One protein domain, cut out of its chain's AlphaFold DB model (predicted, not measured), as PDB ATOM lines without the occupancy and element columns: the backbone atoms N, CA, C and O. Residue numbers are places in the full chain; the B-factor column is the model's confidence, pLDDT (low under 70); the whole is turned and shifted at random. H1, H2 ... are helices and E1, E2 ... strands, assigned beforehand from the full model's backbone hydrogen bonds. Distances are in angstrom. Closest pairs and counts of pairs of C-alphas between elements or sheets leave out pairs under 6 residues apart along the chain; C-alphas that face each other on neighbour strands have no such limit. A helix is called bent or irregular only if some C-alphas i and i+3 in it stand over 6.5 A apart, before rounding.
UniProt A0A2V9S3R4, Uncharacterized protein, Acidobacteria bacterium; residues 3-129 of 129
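Overview. This is residues 3 to 129 of the 129 residues of an uncharacterized protein of Acidobacteria bacterium (UniProt A0A2V9S3R4). One antiparallel sheet of five strands, curled like part of a barrel, makes the core, with the short helices H1 and H3 on one of its faces and H2 only grazing it with residues 55 to 62. The long helix H4 starts beside H1 and H3 and runs away from this body as an arm, and residues 119 to 129 stick out. The printed part has 127 residues, with four named helices and six named strands in the order E1 H1 E2 E3 H2 E4 E5 E6 H3 H4; the sheet runs E2 E1 E4 E5 E6, and the class is mixed, helices and strands. The whole is only just compact, close to loose, with a radius of gyration of the C-alphas of 16.6 A and spans of 58 by 39 by 25 A.

Arrangement. Residues 3 to 18 hold no named element; residues 3 to 4 pair antiparallel with residues 51 to 52 of E3, residues 51 to 53, which pairs with no named strand. E1, residues 19 to 28, bends by 92 degrees at residue 22, and its antiparallel neighbour E2, residues 42 to 49, bends by 52 degrees at residue 46. N 23 and O 45 are 2.8 A apart and N 43 and O 26 2.9 A, both within hydrogen-bond range. Between them H1, residues 33 to 38, is on the sheet at a height over the sheet of 8.2 A; it is only just over E4, residues 68 to 72, with 3 of its 6 C-alphas falling on that strand, and runs along it at 10 degrees on the local plane. E4 is the antiparallel neighbour of E1, with N 27 and O 71 at 2.8 A. H2, residues 55 to 63, is irregular, C-alphas 56 and 59 being 7.4 A apart. E4, E5, residues 77 to 81, and E6, residues 89 to 91, form a meander, each strand the antiparallel neighbour of the one before; E4 and E5 are a hairpin with N 69 and O 79 at 2.9 A, and E5 and E6 another with N 80 and O 90 at 2.9 A. H3, residues 95 to 98, is on the same face of the sheet as H1, at a height over the sheet of 7.0 A, and only just over none of the strands, with 2 of its C-alphas falling on E2. H4, residues 106 to 127, is not on the sheet; with residues 106 to 110 alone it touches H1, the C-alphas of Phe 37 and Pro 106 being closest at 5.7 A, at a steep tilt of 57 degrees, opposite ways. H3 and H4 only just touch, with 3 pairs of C-alphas within 8 A, the closest those of Pro 95 and Ile 107 at 6.8 A. In H1 and H4 every O i to N i+4 pair is within hydrogen-bond range; in H2 2 of 5 are, beside 4 of 6 O i to N i+3 pairs, and H3 is too short for an O i to N i+4 pair.

Along the chain. E1 begins at C-alpha 19, (165.447, 81.383, 172.882), and is 18.6 A long; H1 measures 9.0 A, E2 20.9 A, E3 7.1 A and H2 14.0 A. E4 begins at C-alpha 68, (181.104, 71.351, 171.072), and measures 11.3 A, E5 11.5 A, E6 6.6 A and H3 5.7 A. H4, 31.8 A, ends at C-alpha 127, (191.408, 54.841, 204.233).

Size, cuts and confidence. The C-alphas farthest apart, those of Arg 14 and Glu 129, are 59.5 A apart. Without residues 119 to 129 the body spans 43 by 39 by 21 A. The printed part has no cut and no long link. The mean pLDDT of the printed part is 94.5, and residues 128 to 129 are under 70.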
ATOM      1  N   TYR A   3     176.517  86.247 171.978       92.31
ATOM      2  CA  TYR A   3     175.826  87.293 171.213       92.31
ATOM      3  C   TYR A   3     174.300  87.097 171.254       92.31
ATOM      4  O   TYR A   3     173.844  86.024 171.657       92.31
ATOM      5  N   PRO A   4     173.493  88.124 170.923       95.06
ATOM      6  CA  PRO A   4     172.040  88.000 170.941       95.06
ATOM      7  C   PRO A   4     171.555  86.924 169.972       95.06
ATOM      8  O   PRO A   4     172.002  86.879 168.831       95.06
ATOM      9  N   VAL A   5     170.580  86.127 170.407       92.62
ATOM     10  CA  VAL A   5     169.974  85.074 169.584       92.62
ATOM     11  C   VAL A   5     169.451  85.656 168.268       92.62
ATOM     12  O   VAL A   5     168.652  86.611 168.271       92.62
ATOM     13  N   ALA A   6     169.886  85.062 167.155       86.62
ATOM     14  CA  ALA A   6     169.505  85.495 165.814       86.62
ATOM     15  C   ALA A   6     168.041  85.143 165.500       86.62
ATOM     16  O   ALA A   6     167.249  86.017 165.134       86.62
ATOM     17  N   CYS A   7     167.662  83.882 165.717       85.06
ATOM     18  CA  CYS A   7     166.340  83.346 165.403       85.06
ATOM     19  C   CYS A   7     165.585  82.984 166.680       85.06
ATOM     20  O   CYS A   7     166.046  82.182 167.487       85.06
ATOM     21  N   ALA A   8     164.411  83.579 166.874       89.31
ATOM     22  CA  ALA A   8     163.589  83.259 168.031       89.31
ATOM     23  C   ALA A   8     162.873  81.910 167.857       89.31
ATOM     24  O   ALA A   8     162.473  81.562 166.745       89.31
ATOM     25  N   VAL A   9     162.643  81.204 168.966       89.50
ATOM     26  CA  VAL A   9     161.855  79.963 168.981       89.50
ATOM     27  C   VAL A   9     160.439  80.256 168.454       89.50
ATOM     28  O   VAL A   9     159.814  81.237 168.896       89.50
ATOM     29  N   PRO A  10     159.921  79.459 167.496       88.31
ATOM     30  CA  PRO A  10     158.566  79.625 166.979       88.31
ATOM     31  C   PRO A  10     157.516  79.500 168.088       88.31
ATOM     32  O   PRO A  10     157.681  78.719 169.015       88.31
ATOM     33  N   ASN A  11     156.415  80.246 167.980       87.44
ATOM     34  CA  ASN A  11     155.259  80.158 168.891       87.44
ATOM     35  C   ASN A  11     155.543  80.393 170.392       87.44
ATOM     36  O   ASN A  11     154.676  80.123 171.219       87.44
ATOM     37  N   ARG A  12     156.713  80.929 170.757       91.44
ATOM     38  CA  ARG A  12     157.014  81.349 172.135       91.44
ATOM     39  C   ARG A  12     156.135  82.525 172.589       91.44
ATOM     40  O   ARG A  12     155.652  83.310 171.765       91.44
ATOM     41  N   ASP A  13     156.041  82.722 173.900       90.69
ATOM     42  CA  ASP A  13     155.516  83.962 174.479       90.69
ATOM     43  C   ASP A  13     156.358  85.165 174.011       90.69
ATOM     44  O   ASP A  13     157.586  85.171 174.103       90.69
ATOM     45  N   ARG A  14     155.705  86.207 173.484       89.62
ATOM     46  CA  ARG A  14     156.388  87.405 172.967       89.62
ATOM     47  C   ARG A  14     157.104  88.208 174.052       89.62
ATOM     48  O   ARG A  14     158.026  88.946 173.717       89.62
ATOM     49  N   SER A  15     156.664  88.089 175.302       93.62
ATOM     50  CA  SER A  15     157.297  88.709 176.467       93.62
ATOM     51  C   SER A  15     158.497  87.908 176.985       93.62
ATOM     52  O   SER A  15     159.333  88.455 177.705       93.62
ATOM     53  N   ALA A  16     158.615  86.639 176.584       93.94
ATOM     54  CA  ALA A  16     159.722  85.775 176.952       93.94
ATOM     55  C   ALA A  16     160.964  86.019 176.065       93.94
ATOM     56  O   ALA A  16     160.869  86.602 174.973       93.94
ATOM     57  N   PRO A  17     162.153  85.581 176.522       95.88
ATOM     58  CA  PRO A  17     163.384  85.668 175.747       95.88
ATOM     59  C   PRO A  17     163.278  85.053 174.343       95.88
ATOM     60  O   PRO A  17     162.413  84.234 174.058       95.88
ATOM     61  N   LYS A  18     164.173  85.424 173.424       94.44
ATOM     62  CA  LYS A  18     164.130  84.897 172.046       94.44
ATOM     63  C   LYS A  18     164.301  83.376 171.978       94.44
ATOM     64  O   LYS A  18     163.596  82.730 171.207       94.44
ATOM     65  N   LEU A  19     165.217  82.820 172.765       94.75
ATOM     66  CA  LEU A  19     165.447  81.383 172.882       94.75
ATOM     67  C   LEU A  19     164.729  80.885 174.139       94.75
ATOM     68  O   LEU A  19     165.360  80.635 175.166       94.75
ATOM     69  N   SER A  20     163.396  80.847 174.087       96.44
ATOM     70  CA  SER A  20     162.558  80.403 175.201       96.44
ATOM     71  C   SER A  20     161.544  79.350 174.773       96.44
ATOM     72  O   SER A  20     160.849  79.550 173.773       96.44
ATOM     73  N   GLY A  21     161.402  78.307 175.582       95.38
ATOM     74  CA  GLY A  21     160.513  77.180 175.334       95.38
ATOM     75  C   GLY A  21     161.248  75.967 174.776       95.38
ATOM     76  O   GLY A  21     162.481  75.918 174.736       95.38
ATOM     77  N   VAL A  22     160.458  74.977 174.377       95.62
ATOM     78  CA  VAL A  22     160.934  73.669 173.936       95.62
ATOM     79  C   VAL A  22     161.436  73.733 172.492       95.62
ATOM     80  O   VAL A  22     160.739  74.222 171.600       95.62
ATOM     81  N   VAL A  23     162.648  73.231 172.260       95.19
ATOM     82  CA  VAL A  23     163.270  73.101 170.939       95.19
ATOM     83  C   VAL A  23     163.430  71.610 170.621       95.19
ATOM     84  O   VAL A  23     164.169  70.926 171.330       95.19
ATOM     85  N   PRO A  24     162.784  71.098 169.556       93.31
ATOM     86  CA  PRO A  24     162.641  69.657 169.324       93.31
ATOM     87  C   PRO A  24     163.873  68.979 168.712       93.31
ATOM     88  O   PRO A  24     163.938  67.754 168.665       93.31
ATOM     89  N   GLU A  25     164.833  69.750 168.192       96.25
ATOM     90  CA  GLU A  25     165.978  69.202 167.466       96.25
ATOM     91  C   GLU A  25     167.304  69.753 167.994       96.25
ATOM     92  O   GLU A  25     167.815  70.780 167.535       96.25
ATOM     93  N   ILE A  26     167.875  69.022 168.948       98.19
ATOM     94  CA  ILE A  26     169.236  69.203 169.440       98.19
ATOM     95  C   ILE A  26     170.031  67.941 169.114       98.19
ATOM     96  O   ILE A  26     169.814  66.884 169.700       98.19
ATOM     97  N   ARG A  27     170.958  68.048 168.164       98.69
ATOM     98  CA  ARG A  27     171.815  66.942 167.724       98.69
ATOM     99  C   ARG A  27     173.012  66.814 168.655       98.69
ATOM    100  O   ARG A  27     173.768  67.774 168.820       98.69
ATOM    101  N   LEU A  28     173.192  65.637 169.237       98.69
ATOM    102  CA  LEU A  28     174.292  65.306 170.132       98.69
ATOM    103  C   LEU A  28     175.463  64.733 169.334       98.69
ATOM    104  O   LEU A  28     175.285  63.981 168.376       98.69
ATOM    105  N   ARG A  29     176.687  65.089 169.721       98.25
ATOM    106  CA  ARG A  29     177.893  64.555 169.086       98.25
ATOM    107  C   ARG A  29     178.067  63.077 169.476       98.25
ATOM    108  O   ARG A  29     178.185  62.801 170.673       98.25
ATOM    109  N   PRO A  30     178.181  62.145 168.512       98.00
ATOM    110  CA  PRO A  30     178.441  60.742 168.815       98.00
ATOM    111  C   PRO A  30     179.716  60.554 169.644       98.00
ATOM    112  O   PRO A  30     180.753  61.155 169.348       98.00
ATOM    113  N   GLY A  31     179.628  59.731 170.690       96.38
ATOM    114  CA  GLY A  31     180.741  59.440 171.597       96.38
ATOM    115  C   GLY A  31     181.077  60.550 172.599       96.38
ATOM    116  O   GLY A  31     182.061  60.414 173.321       96.38
ATOM    117  N   SER A  32     180.300  61.639 172.651       98.06
ATOM    118  CA  SER A  32     180.377  62.611 173.754       98.06
ATOM    119  C   SER A  32     179.796  62.033 175.041       98.06
ATOM    120  O   SER A  32     178.906  61.179 174.992       98.06
ATOM    121  N   TYR A  33     180.225  62.541 176.199       97.69
ATOM    122  CA  TYR A  33     179.583  62.173 177.463       97.69
ATOM    123  C   TYR A  33     178.108  62.565 177.460       97.69
ATOM    124  O   TYR A  33     177.259  61.763 177.853       97.69
ATOM    125  N   LEU A  34     177.784  63.745 176.925       98.31
ATOM    126  CA  LEU A  34     176.403  64.189 176.771       98.31
ATOM    127  C   LEU A  34     175.518  63.160 176.046       98.31
ATOM    128  O   LEU A  34     174.447  62.822 176.548       98.31
ATOM    129  N   GLN A  35     175.967  62.614 174.910       98.38
ATOM    130  CA  GLN A  35     175.231  61.568 174.186       98.38
ATOM    131  C   GLN A  35     175.011  60.325 175.060       98.38
ATOM    132  O   GLN A  35     173.913  59.770 175.060       98.38
ATOM    133  N   THR A  36     176.009  59.913 175.849       97.38
ATOM    134  CA  THR A  36     175.874  58.752 176.749       97.38
ATOM    135  C   THR A  36     174.884  58.984 177.890       97.38
ATOM    136  O   THR A  36     174.224  58.044 178.314       97.38
ATOM    137  N   PHE A  37     174.716  60.224 178.364       97.44
ATOM    138  CA  PHE A  37     173.721  60.525 179.398       97.44
ATOM    139  C   PHE A  37     172.294  60.359 178.874       97.44
ATOM    140  O   PHE A  37     171.436  59.837 179.580       97.44
ATOM    141  N   TYR A  38     172.038  60.768 177.631       97.88
ATOM    142  CA  TYR A  38     170.716  60.633 177.014       97.88
ATOM    143  C   TYR A  38     170.472  59.283 176.342       97.88
ATOM    144  O   TYR A  38     169.312  58.918 176.147       97.88
ATOM    145  N   MET A  39     171.536  58.574 175.948       97.38
ATOM    146  CA  MET A  39     171.485  57.379 175.097       97.38
ATOM    147  C   MET A  39     170.735  57.625 173.774       97.38
ATOM    148  O   MET A  39     169.979  56.776 173.300       97.38
ATOM    149  N   LYS A  40     170.913  58.821 173.196       97.69
ATOM    150  CA  LYS A  40     170.234  59.295 171.978       97.69
ATOM    151  C   LYS A  40     171.163  60.171 171.144       97.69
ATOM    152  O   LYS A  40     172.037  60.836 171.690       97.69
ATOM    153  N   ASP A  41     170.907  60.233 169.840       98.06
ATOM    154  CA  ASP A  41     171.636  61.117 168.918       98.06
ATOM    155  C   ASP A  41     170.965  62.485 168.750       98.06
ATOM    156  O   ASP A  41     171.636  63.473 168.462       98.06
ATOM    157  N   THR A  42     169.653  62.562 168.971       98.31
ATOM    158  CA  THR A  42     168.881  63.807 168.936       98.31
ATOM    159  C   THR A  42     167.955  63.864 170.141       98.31
ATOM    160  O   THR A  42     167.330  62.861 170.501       98.31
ATOM    161  N   VAL A  43     167.873  65.036 170.764       98.25
ATOM    162  CA  VAL A  43     167.039  65.295 171.939       98.25
ATOM    163  C   VAL A  43     166.219  66.567 171.763       98.25
ATOM    164  O   VAL A  43     166.536  67.423 170.936       98.25
ATOM    165  N   GLU A  44     165.161  66.663 172.554       97.56
ATOM    166  CA  GLU A  44     164.338  67.854 172.709       97.56
ATOM    167  C   GLU A  44     164.671  68.483 174.060       97.56
ATOM    168  O   GLU A  44     164.743  67.769 175.057       97.56
ATOM    169  N   GLU A  45     164.870  69.799 174.088       97.81
ATOM    170  CA  GLU A  45     165.287  70.504 175.298       97.81
ATOM    171  C   GLU A  45     164.629  71.869 175.449       97.81
ATOM    172  O   GLU A  45     164.235  72.506 174.471       97.81
ATOM    173  N   GLU A  46     164.538  72.340 176.692       97.06
ATOM    174  CA  GLU A  46     163.890  73.605 177.021       97.06
ATOM    175  C   GLU A  46     164.906  74.713 177.304       97.06
ATOM    176  O   GLU A  46     165.903  74.526 178.003       97.06
ATOM    177  N   PHE A  47     164.652  75.894 176.750       96.94
ATOM    178  CA  PHE A  47     165.533  77.049 176.854       96.94
ATOM    179  C   PHE A  47     164.828  78.226 177.520       96.94
ATOM    180  O   PHE A  47     163.604  78.352 177.473       96.94
ATOM    181  N   PHE A  48     165.619  79.138 178.085       96.56
ATOM    182  CA  PHE A  48     165.136  80.436 178.548       96.56
ATOM    183  C   PHE A  48     166.278  81.469 178.554       96.56
ATOM    184  O   PHE A  48     166.887  81.744 179.588       96.56
ATOM    185  N   CYS A  49     166.631  82.009 177.379       94.81
ATOM    186  CA  CYS A  49     167.737  82.963 177.225       94.81
ATOM    187  C   CYS A  49     167.564  83.917 176.022       94.81
ATOM    188  O   CYS A  49     166.841  83.637 175.068       94.81
ATOM    189  N   ASN A  50     168.245  85.068 176.056       95.69
ATOM    190  CA  ASN A  50     168.336  86.011 174.928       95.69
ATOM    191  C   ASN A  50     169.667  85.928 174.167       95.69
ATOM    192  O   ASN A  50     169.841  86.643 173.180       95.69
ATOM    193  N   TYR A  51     170.590  85.076 174.611       95.38
ATOM    194  CA  TYR A  51     171.953  84.979 174.095       95.38
ATOM    195  C   TYR A  51     172.300  83.551 173.681       95.38
ATOM    196  O   TYR A  51     171.776  82.583 174.231       95.38
ATOM    197  N   GLU A  52     173.220  83.440 172.733       94.38
ATOM    198  CA  GLU A  52     173.811  82.188 172.275       94.38
ATOM    199  C   GLU A  52     175.312  82.370 171.989       94.38
ATOM    200  O   GLU A  52     175.858  83.467 172.138       94.38
ATOM    201  N   VAL A  53     176.009  81.291 171.633       94.19
ATOM    202  CA  VAL A  53     177.449  81.335 171.332       94.19
ATOM    203  C   VAL A  53     177.667  81.967 169.964       94.19
ATOM    204  O   VAL A  53     177.125  81.481 168.978       94.19
ATOM    205  N   ASN A  54     178.496  83.012 169.897       93.94
ATOM    206  CA  ASN A  54     178.933  83.603 168.636       93.94
ATOM    207  C   ASN A  54     179.755  82.552 167.864       93.94
ATOM    208  O   ASN A  54     180.810  82.155 168.374       93.94
ATOM    209  N   PRO A  55     179.317  82.134 166.659       91.56
ATOM    210  CA  PRO A  55     180.021  81.146 165.844       91.56
ATOM    211  C   PRO A  55     181.489  81.496 165.580       91.56
ATOM    212  O   PRO A  55     182.325  80.603 165.523       91.56
ATOM    213  N   GLU A  56     181.840  82.784 165.507       93.19
ATOM    214  CA  GLU A  56     183.224  83.246 165.314       93.19
ATOM    215  C   GLU A  56     184.165  82.830 166.456       93.19
ATOM    216  O   GLU A  56     185.380  82.803 166.286       93.19
ATOM    217  N   TYR A  57     183.614  82.505 167.629       93.12
ATOM    218  CA  TYR A  57     184.370  82.149 168.828       93.12
ATOM    219  C   TYR A  57     184.242  80.669 169.214       93.12
ATOM    220  O   TYR A  57     184.788  80.283 170.247       93.12
ATOM    221  N   GLU A  58     183.555  79.825 168.431       93.00
ATOM    222  CA  GLU A  58     183.405  78.404 168.791       93.00
ATOM    223  C   GLU A  58     184.761  77.675 168.827       93.00
ATOM    224  O   GLU A  58     185.018  76.879 169.731       93.00
ATOM    225  N   TYR A  59     185.670  78.025 167.910       94.12
ATOM    226  CA  TYR A  59     187.013  77.447 167.848       94.12
ATOM    227  C   TYR A  59     187.840  77.749 169.097       94.12
ATOM    228  O   TYR A  59     188.539  76.866 169.583       94.12
ATOM    229  N   ALA A  60     187.694  78.943 169.678       94.44
ATOM    230  CA  ALA A  60     188.409  79.306 170.898       94.44
ATOM    231  C   ALA A  60     188.030  78.396 172.083       94.44
ATOM    232  O   ALA A  60     188.887  78.038 172.888       94.44
ATOM    233  N   ALA A  61     186.760  77.980 172.182       91.88
ATOM    234  CA  ALA A  61     186.332  77.018 173.199       91.88
ATOM    235  C   ALA A  61     186.931  75.626 172.944       91.88
ATOM    236  O   ALA A  61     187.431  74.984 173.869       91.88
ATOM    237  N   MET A  62     186.937  75.179 171.685       93.69
ATOM    238  CA  MET A  62     187.500  73.883 171.300       93.69
ATOM    239  C   MET A  62     189.009  73.801 171.566       93.69
ATOM    240  O   MET A  62     189.465  72.813 172.141       93.69
ATOM    241  N   GLU A  63     189.770  74.838 171.207       95.75
ATOM    242  CA  GLU A  63     191.215  74.931 171.466       95.75
ATOM    243  C   GLU A  63     191.538  74.954 172.963       95.75
ATOM    244  O   GLU A  63     192.537  74.382 173.394       95.75
ATOM    245  N   ALA A  64     190.659  75.542 173.775       95.12
ATOM    246  CA  ALA A  64     190.770  75.532 175.230       95.12
ATOM    247  C   ALA A  64     190.389  74.181 175.878       95.12
ATOM    248  O   ALA A  64     190.405  74.067 177.103       95.12
ATOM    249  N   GLY A  65     190.055  73.154 175.086       96.00
ATOM    250  CA  GLY A  65     189.706  71.819 175.581       96.00
ATOM    251  C   GLY A  65     188.220  71.614 175.875       96.00
ATOM    252  O   GLY A  65     187.867  70.630 176.527       96.00
ATOM    253  N   PHE A  66     187.350  72.498 175.377       96.44
ATOM    254  CA  PHE A  66     185.896  72.408 175.524       96.44
ATOM    255  C   PHE A  66     185.213  72.122 174.179       96.44
ATOM    256  O   PHE A  66     184.682  73.037 173.539       96.44
ATOM    257  N   PRO A  67     185.241  70.871 173.686       96.94
ATOM    258  CA  PRO A  67     184.570  70.521 172.442       96.94
ATOM    259  C   PRO A  67     183.071  70.839 172.470       96.94
ATOM    260  O   PRO A  67     182.380  70.598 173.462       96.94
ATOM    261  N   VAL A  68     182.550  71.284 171.325       97.88
ATOM    262  CA  VAL A  68     181.104  71.351 171.072       97.88
ATOM    263  C   VAL A  68     180.538  69.935 170.987       97.88
ATOM    264  O   VAL A  68     181.040  69.100 170.226       97.88
ATOM    265  N   VAL A  69     179.481  69.678 171.757       98.38
ATOM    266  CA  VAL A  69     178.850  68.352 171.874       98.38
ATOM    267  C   VAL A  69     177.343  68.344 171.671       98.38
ATOM    268  O   VAL A  69     176.765  67.269 171.541       98.38
ATOM    269  N   ALA A  70     176.714  69.511 171.553       98.31
ATOM    270  CA  ALA A  70     175.355  69.613 171.040       98.31
ATOM    271  C   ALA A  70     175.217  70.782 170.070       98.31
ATOM    272  O   ALA A  70     175.754  71.868 170.318       98.31
ATOM    273  N   ARG A  71     174.457  70.566 168.995       97.94
ATOM    274  CA  ARG A  71     174.115  71.591 168.008       97.94
ATOM    275  C   ARG A  71     172.611  71.667 167.761       97.94
ATOM    276  O   ARG A  71     171.928  70.650 167.794       97.94
ATOM    277  N   GLY A  72     172.108  72.874 167.517       96.19
ATOM    278  CA  GLY A  72     170.729  73.107 167.088       96.19
ATOM    279  C   GLY A  72     170.518  72.759 165.615       96.19
ATOM    280  O   GLY A  72     171.469  72.426 164.902       96.19
ATOM    281  N   ALA A  73     169.273  72.868 165.148       94.00
ATOM    282  CA  ALA A  73     168.893  72.570 163.769       94.00
ATOM    283  C   ALA A  73     169.769  73.311 162.737       94.00
ATOM    284  O   ALA A  73     170.227  72.692 161.771       94.00
ATOM    285  N   GLN A  74     170.102  74.583 162.989       93.38
ATOM    286  CA  GLN A  74     170.916  75.444 162.123       93.38
ATOM    287  C   GLN A  74     172.418  75.418 162.473       93.38
ATOM    288  O   GLN A  74     173.161  76.320 162.094       93.38
ATOM    289  N   ASN A  75     172.889  74.359 163.146       94.19
ATOM    290  CA  ASN A  75     174.275  74.158 163.596       94.19
ATOM    291  C   ASN A  75     174.760  75.106 164.703       94.19
ATOM    292  O   ASN A  75     175.955  75.127 165.000       94.19
ATOM    293  N   GLU A  76     173.873  75.828 165.379       94.75
ATOM    294  CA  GLU A  76     174.249  76.684 166.506       94.75
ATOM    295  C   GLU A  76     174.767  75.834 167.666       94.75
ATOM    296  O   GLU A  76     174.233  74.762 167.941       94.75
ATOM    297  N   VAL A  77     175.790  76.302 168.375       96.62
ATOM    298  CA  VAL A  77     176.322  75.597 169.549       96.62
ATOM    299  C   VAL A  77     175.288  75.624 170.675       96.62
ATOM    300  O   VAL A  77     174.815  76.691 171.067       96.62
ATOM    301  N   ARG A  78     174.944  74.450 171.216       97.44
ATOM    302  CA  ARG A  78     173.960  74.295 172.306       97.44
ATOM    303  C   ARG A  78     174.554  73.705 173.576       97.44
ATOM    304  O   ARG A  78     174.026  73.974 174.651       97.44
ATOM    305  N   ALA A  79     175.649  72.955 173.469       98.00
ATOM    306  CA  ALA A  79     176.401  72.486 174.622       98.00
ATOM    307  C   ALA A  79     177.879  72.263 174.298       98.00
ATOM    308  O   ALA A  79     178.236  71.885 173.176       98.00
ATOM    309  N   ILE A  80     178.705  72.451 175.322       97.81
ATOM    310  CA  ILE A  80     180.118  72.078 175.368       97.81
ATOM    311  C   ILE A  80     180.350  71.181 176.585       97.81
ATOM    312  O   ILE A  80     179.661  71.304 177.599       97.81
ATOM    313  N   GLU A  81     181.340  70.307 176.509       97.88
ATOM    314  CA  GLU A  81     181.803  69.510 177.649       97.88
ATOM    315  C   GLU A  81     183.325  69.585 177.741       97.88
ATOM    316  O   GLU A  81     183.964  70.135 176.849       97.88
ATOM    317  N   SER A  82     183.919  69.050 178.806       96.88
ATOM    318  CA  SER A  82     185.374  68.900 178.883       96.88
ATOM    319  C   SER A  82     185.741  67.471 179.284       96.88
ATOM    320  O   SER A  82     185.518  67.101 180.440       96.88
ATOM    321  N   PRO A  83     186.408  66.701 178.407       92.75
ATOM    322  CA  PRO A  83     186.773  65.319 178.699       92.75
ATOM    323  C   PRO A  83     187.928  65.164 179.697       92.75
ATOM    324  O   PRO A  83     188.173  64.068 180.190       92.75
ATOM    325  N   THR A  84     188.646  66.242 180.021       93.38
ATOM    326  CA  THR A  84     189.743  66.231 181.004       93.38
ATOM    327  C   THR A  84     189.269  66.409 182.448       93.38
ATOM    328  O   THR A  84     190.064  66.295 183.379       93.38
ATOM    329  N   HIS A  85     187.978  66.674 182.653       92.38
ATOM    330  CA  HIS A  85     187.372  66.862 183.966       92.38
ATOM    331  C   HIS A  85     186.448  65.685 184.279       92.38
ATOM    332  O   HIS A  85     185.790  65.153 183.390       92.38
ATOM    333  N   ARG A  86     186.351  65.298 185.560       91.31
ATOM    334  CA  ARG A  86     185.481  64.186 185.995       91.31
ATOM    335  C   ARG A  86     184.029  64.382 185.559       91.31
ATOM    336  O   ARG A  86     183.368  63.430 185.169       91.31
ATOM    337  N   PHE A  87     183.552  65.615 185.671       96.75
ATOM    338  CA  PHE A  87     182.285  66.042 185.115       96.75
ATOM    339  C   PHE A  87     182.395  67.527 184.785       96.75
ATOM    340  O   PHE A  87     182.614  68.349 185.674       96.75
ATOM    341  N   PHE A  88     182.255  67.867 183.511       97.94
ATOM    342  CA  PHE A  88     182.099  69.242 183.063       97.94
ATOM    343  C   PHE A  88     181.175  69.245 181.859       97.94
ATOM    344  O   PHE A  88     181.490  68.648 180.830       97.94
ATOM    345  N   LEU A  89     180.058  69.945 181.988       98.12
ATOM    346  CA  LEU A  89     179.068  70.099 180.940       98.12
ATOM    347  C   LEU A  89     178.428  71.477 181.094       98.12
ATOM    348  O   LEU A  89     177.986  71.836 182.185       98.12
ATOM    349  N   ALA A  90     178.375  72.235 180.005       96.88
ATOM    350  CA  ALA A  90     177.681  73.511 179.944       96.88
ATOM    351  C   ALA A  90     176.695  73.488 178.775       96.88
ATOM    352  O   ALA A  90     177.071  73.196 177.640       96.88
ATOM    353  N   THR A  91     175.437  73.802 179.062       97.62
ATOM    354  CA  THR A  91     174.323  73.757 178.110       97.62
ATOM    355  C   THR A  91     173.644  75.123 178.049       97.62
ATOM    356  O   THR A  91     173.551  75.822 179.057       97.62
ATOM    357  N   LEU A  92     173.168  75.522 176.869       96.75
ATOM    358  CA  LEU A  92     172.272  76.678 176.730       96.75
ATOM    359  C   LEU A  92     170.831  76.331 177.115       96.75
ATOM    360  O   LEU A  92     170.097  77.198 177.590       96.75
ATOM    361  N   PHE A  93     170.431  75.078 176.896       97.69
ATOM    362  CA  PHE A  93     169.190  74.559 177.453       97.69
ATOM    363  C   PHE A  93     169.321  74.357 178.959       97.69
ATOM    364  O   PHE A  93     170.422  74.334 179.513       97.69
ATOM    365  N   GLN A  94     168.174  74.235 179.611       97.75
ATOM    366  CA  GLN A  94     168.019  74.264 181.053       97.75
ATOM    367  C   GLN A  94     167.388  72.951 181.536       97.75
ATOM    368  O   GLN A  94     166.165  72.875 181.662       97.75
ATOM    369  N   PRO A  95     168.211  71.934 181.861       97.69
ATOM    370  CA  PRO A  95     167.760  70.633 182.365       97.69
ATOM    371  C   PRO A  95     166.730  70.694 183.500       97.69
ATOM    372  O   PRO A  95     165.900  69.802 183.654       97.69
ATOM    373  N   GLN A  96     166.782  71.742 184.326       97.00
ATOM    374  CA  GLN A  96     165.863  71.930 185.445       97.00
ATOM    375  C   GLN A  96     164.422  72.241 185.022       97.00
ATOM    376  O   GLN A  96     163.520  72.007 185.817       97.00
ATOM    377  N   LEU A  97     164.200  72.772 183.814       96.62
ATOM    378  CA  LEU A  97     162.855  73.108 183.337       96.62
ATOM    379  C   LEU A  97     162.064  71.849 182.947       96.62
ATOM    380  O   LEU A  97     160.863  71.773 183.195       96.62
ATOM    381  N   SER A  98     162.751  70.830 182.421       95.75
ATOM    382  CA  SER A  98     162.149  69.571 181.965       95.75
ATOM    383  C   SER A  98     162.228  68.429 182.991       95.75
ATOM    384  O   SER A  98     161.538  67.417 182.841       95.75
ATOM    385  N   SER A  99     163.029  68.571 184.055       97.44
ATOM    386  CA  SER A  99     163.163  67.567 185.120       97.44
ATOM    387  C   SER A  99     161.912  67.466 185.996       97.44
ATOM    388  O   SER A  99     161.422  68.468 186.514       97.44
ATOM    389  N   LYS A 100     161.448  66.240 186.267       96.69
ATOM    390  CA  LYS A 100     160.306  65.967 187.159       96.69
ATOM    391  C   LYS A 100     160.684  64.975 188.266       96.69
ATOM    392  O   LYS A 100     161.627  64.212 188.076       96.69
ATOM    393  N   PRO A 101     159.981  64.945 189.415       94.75
ATOM    394  CA  PRO A 101     160.281  63.996 190.494       94.75
ATOM    395  C   PRO A 101     160.211  62.519 190.075       94.75
ATOM    396  O   PRO A 101     161.016  61.712 190.524       94.75
ATOM    397  N   ASP A 102     159.255  62.173 189.214       96.94
ATOM    398  CA  ASP A 102     159.026  60.833 188.664       96.94
ATOM    399  C   ASP A 102     159.843  60.547 187.394       96.94
ATOM    400  O   ASP A 102     160.001  59.392 187.002       96.94
ATOM    401  N   ASN A 103     160.385  61.590 186.765       95.88
ATOM    402  CA  ASN A 103     161.227  61.500 185.579       95.88
ATOM    403  C   ASN A 103     162.365  62.534 185.660       95.88
ATOM    404  O   ASN A 103     162.290  63.599 185.028       95.88
ATOM    405  N   PRO A 104     163.387  62.276 186.495       97.62
ATOM    406  CA  PRO A 104     164.496  63.198 186.671       97.62
ATOM    407  C   PRO A 104     165.314  63.308 185.387       97.62
ATOM    408  O   PRO A 104     165.532  62.333 184.669       97.62
ATOM    409  N   HIS A 105     165.791  64.515 185.105       98.44
ATOM    410  CA  HIS A 105     166.499  64.779 183.865       98.44
ATOM    411  C   HIS A 105     167.852  64.034 183.795       98.44
ATOM    412  O   HIS A 105     168.619  64.089 184.766       98.44
ATOM    413  N   PRO A 106     168.223  63.414 182.652       98.00
ATOM    414  CA  PRO A 106     169.434  62.596 182.547       98.00
ATOM    415  C   PRO A 106     170.733  63.317 182.929       98.00
ATOM    416  O   PRO A 106     171.557  62.759 183.648       98.00
ATOM    417  N   ILE A 107     170.902  64.585 182.530       98.00
ATOM    418  CA  ILE A 107     172.076  65.391 182.927       98.00
ATOM    419  C   ILE A 107     172.150  65.593 184.445       98.00
ATOM    420  O   ILE A 107     173.239  65.544 185.016       98.00
ATOM    421  N   ILE A 108     171.010  65.815 185.108       97.94
ATOM    422  CA  ILE A 108     170.975  66.035 186.559       97.94
ATOM    423  C   ILE A 108     171.360  64.737 187.274       97.94
ATOM    424  O   ILE A 108     172.192  64.764 188.181       97.94
ATOM    425  N   LEU A 109     170.824  63.597 186.826       97.75
ATOM    426  CA  LEU A 109     171.208  62.281 187.342       97.75
ATOM    427  C   LEU A 109     172.701  62.003 187.140       97.75
ATOM    428  O   LEU A 109     173.374  61.597 188.085       97.75
ATOM    429  N   ALA A 110     173.230  62.270 185.944       97.31
ATOM    430  CA  ALA A 110     174.642  62.072 185.635       97.31
ATOM    431  C   ALA A 110     175.554  62.931 186.524       97.31
ATOM    432  O   ALA A 110     176.561  62.438 187.035       97.31
ATOM    433  N   PHE A 111     175.185  64.192 186.770       97.56
ATOM    434  CA  PHE A 111     175.921  65.072 187.674       97.56
ATOM    435  C   PHE A 111     175.926  64.547 189.116       97.56
ATOM    436  O   PHE A 111     176.987  64.449 189.735       97.56
ATOM    437  N   VAL A 112     174.757  64.172 189.650       97.12
ATOM    438  CA  VAL A 112     174.637  63.637 191.017       97.12
ATOM    439  C   VAL A 112     175.416  62.329 191.162       97.12
ATOM    440  O   VAL A 112     176.123  62.148 192.154       97.12
ATOM    441  N   GLN A 113     175.355  61.448 190.162       96.75
ATOM    442  CA  GLN A 113     176.131  60.211 190.141       96.75
ATOM    443  C   GLN A 113     177.636  60.500 190.159       96.75
ATOM    444  O   GLN A 113     178.353  59.956 190.997       96.75
ATOM    445  N   ALA A 114     178.119  61.412 189.309       96.50
ATOM    446  CA  ALA A 114     179.529  61.795 189.276       96.50
ATOM    447  C   ALA A 114     180.009  62.396 190.612       96.50
ATOM    448  O   ALA A 114     181.132  62.126 191.052       96.50
ATOM    449  N   ALA A 115     179.155  63.178 191.283       96.88
ATOM    450  CA  ALA A 115     179.433  63.722 192.609       96.88
ATOM    451  C   ALA A 115     179.500  62.621 193.683       96.88
ATOM    452  O   ALA A 115     180.433  62.603 194.491       96.88
ATOM    453  N   ALA A 116     178.560  61.672 193.667       96.75
ATOM    454  CA  ALA A 116     178.557  60.530 194.579       96.75
ATOM    455  C   ALA A 116     179.797  59.644 194.380       96.75
ATOM    456  O   ALA A 116     180.442  59.246 195.349       96.75
ATOM    457  N   ASP A 117     180.175  59.377 193.131       95.50
ATOM    458  CA  ASP A 117     181.367  58.598 192.780       95.50
ATOM    459  C   ASP A 117     182.656  59.279 193.251       95.50
ATOM    460  O   ASP A 117     183.597  58.621 193.699       95.50
ATOM    461  N   TRP A 118     182.705  60.611 193.178       94.56
ATOM    462  CA  TRP A 118     183.809  61.386 193.733       94.56
ATOM    463  C   TRP A 118     183.894  61.298 195.251       94.56
ATOM    464  O   TRP A 118     184.984  61.054 195.769       94.56
ATOM    465  N   ALA A 119     182.768  61.433 195.948       93.56
ATOM    466  CA  ALA A 119     182.735  61.319 197.401       93.56
ATOM    467  C   ALA A 119     183.220  59.939 197.878       93.56
ATOM    468  O   ALA A 119     184.036  59.873 198.795       93.56
ATOM    469  N   ARG A 120     182.788  58.852 197.215       92.75
ATOM    470  CA  ARG A 120     183.243  57.487 197.534       92.75
ATOM    471  C   ARG A 120     184.740  57.315 197.308       92.75
ATOM    472  O   ARG A 120     185.439  56.923 198.230       92.75
ATOM    473  N   LYS A 121     185.247  57.704 196.131       91.00
ATOM    474  CA  LYS A 121     186.684  57.600 195.836       91.00
ATOM    475  C   LYS A 121     187.535  58.358 196.860       91.00
ATOM    476  O   LYS A 121     188.555  57.850 197.297       91.00
ATOM    477  N   LYS A 122     187.110  59.559 197.259       89.25
ATOM    478  CA  LYS A 122     187.831  60.352 198.262       89.25
ATOM    479  C   LYS A 122     187.884  59.652 199.626       89.25
ATOM    480  O   LYS A 122     188.891  59.767 200.315       89.25
ATOM    481  N   LEU A 123     186.811  58.960 200.014       87.31
ATOM    482  CA  LEU A 123     186.788  58.163 201.239       87.31
ATOM    483  C   LEU A 123     187.755  56.978 201.135       87.31
ATOM    484  O   LEU A 123     188.562  56.790 202.038       87.31
ATOM    485  N   ASP A 124     187.714  56.238 200.028       88.25
ATOM    486  CA  ASP A 124     188.592  55.085 199.805       88.25
ATOM    487  C   ASP A 124     190.074  55.493 199.828       88.25
ATOM    488  O   ASP A 124     190.872  54.871 200.527       88.25
ATOM    489  N   ASP A 125     190.424  56.586 199.141       88.62
ATOM    490  CA  ASP A 125     191.785  57.137 199.125       88.62
ATOM    491  C   ASP A 125     192.244  57.525 200.552       88.62
ATOM    492  O   ASP A 125     193.390  57.285 200.912       88.62
ATOM    493  N   SER A 126     191.341  58.047 201.399       83.75
ATOM    494  CA  SER A 126     191.656  58.422 202.793       83.75
ATOM    495  C   SER A 126     191.790  57.250 203.771       83.75
ATOM    496  O   SER A 126     192.314  57.434 204.863       83.75
ATOM    497  N   VAL A 127     191.279  56.065 203.420       79.25
ATOM    498  CA  VAL A 127     191.408  54.841 204.233       79.25
ATOM    499  C   VAL A 127     192.731  54.119 203.941       79.25
ATOM    500  O   VAL A 127     193.180  53.308 204.749       79.25
ATOM    501  N   LEU A 128     193.337  54.387 202.782       69.00
ATOM    502  CA  LEU A 128     194.587  53.773 202.328       69.00
ATOM    503  C   LEU A 128     195.849  54.563 202.727       69.00
ATOM    504  O   LEU A 128     196.950  54.037 202.550       69.00
ATOM    505  N   GLU A 129     195.696  55.783 203.249       55.16
ATOM    506  CA  GLU A 129     196.757  56.595 203.878       55.16
ATOM    507  C   GLU A 129     196.845  56.341 205.392       55.16
ATOM    508  O   GLU A 129     197.989  56.304 205.906       55.16
TER     509      GLU A 129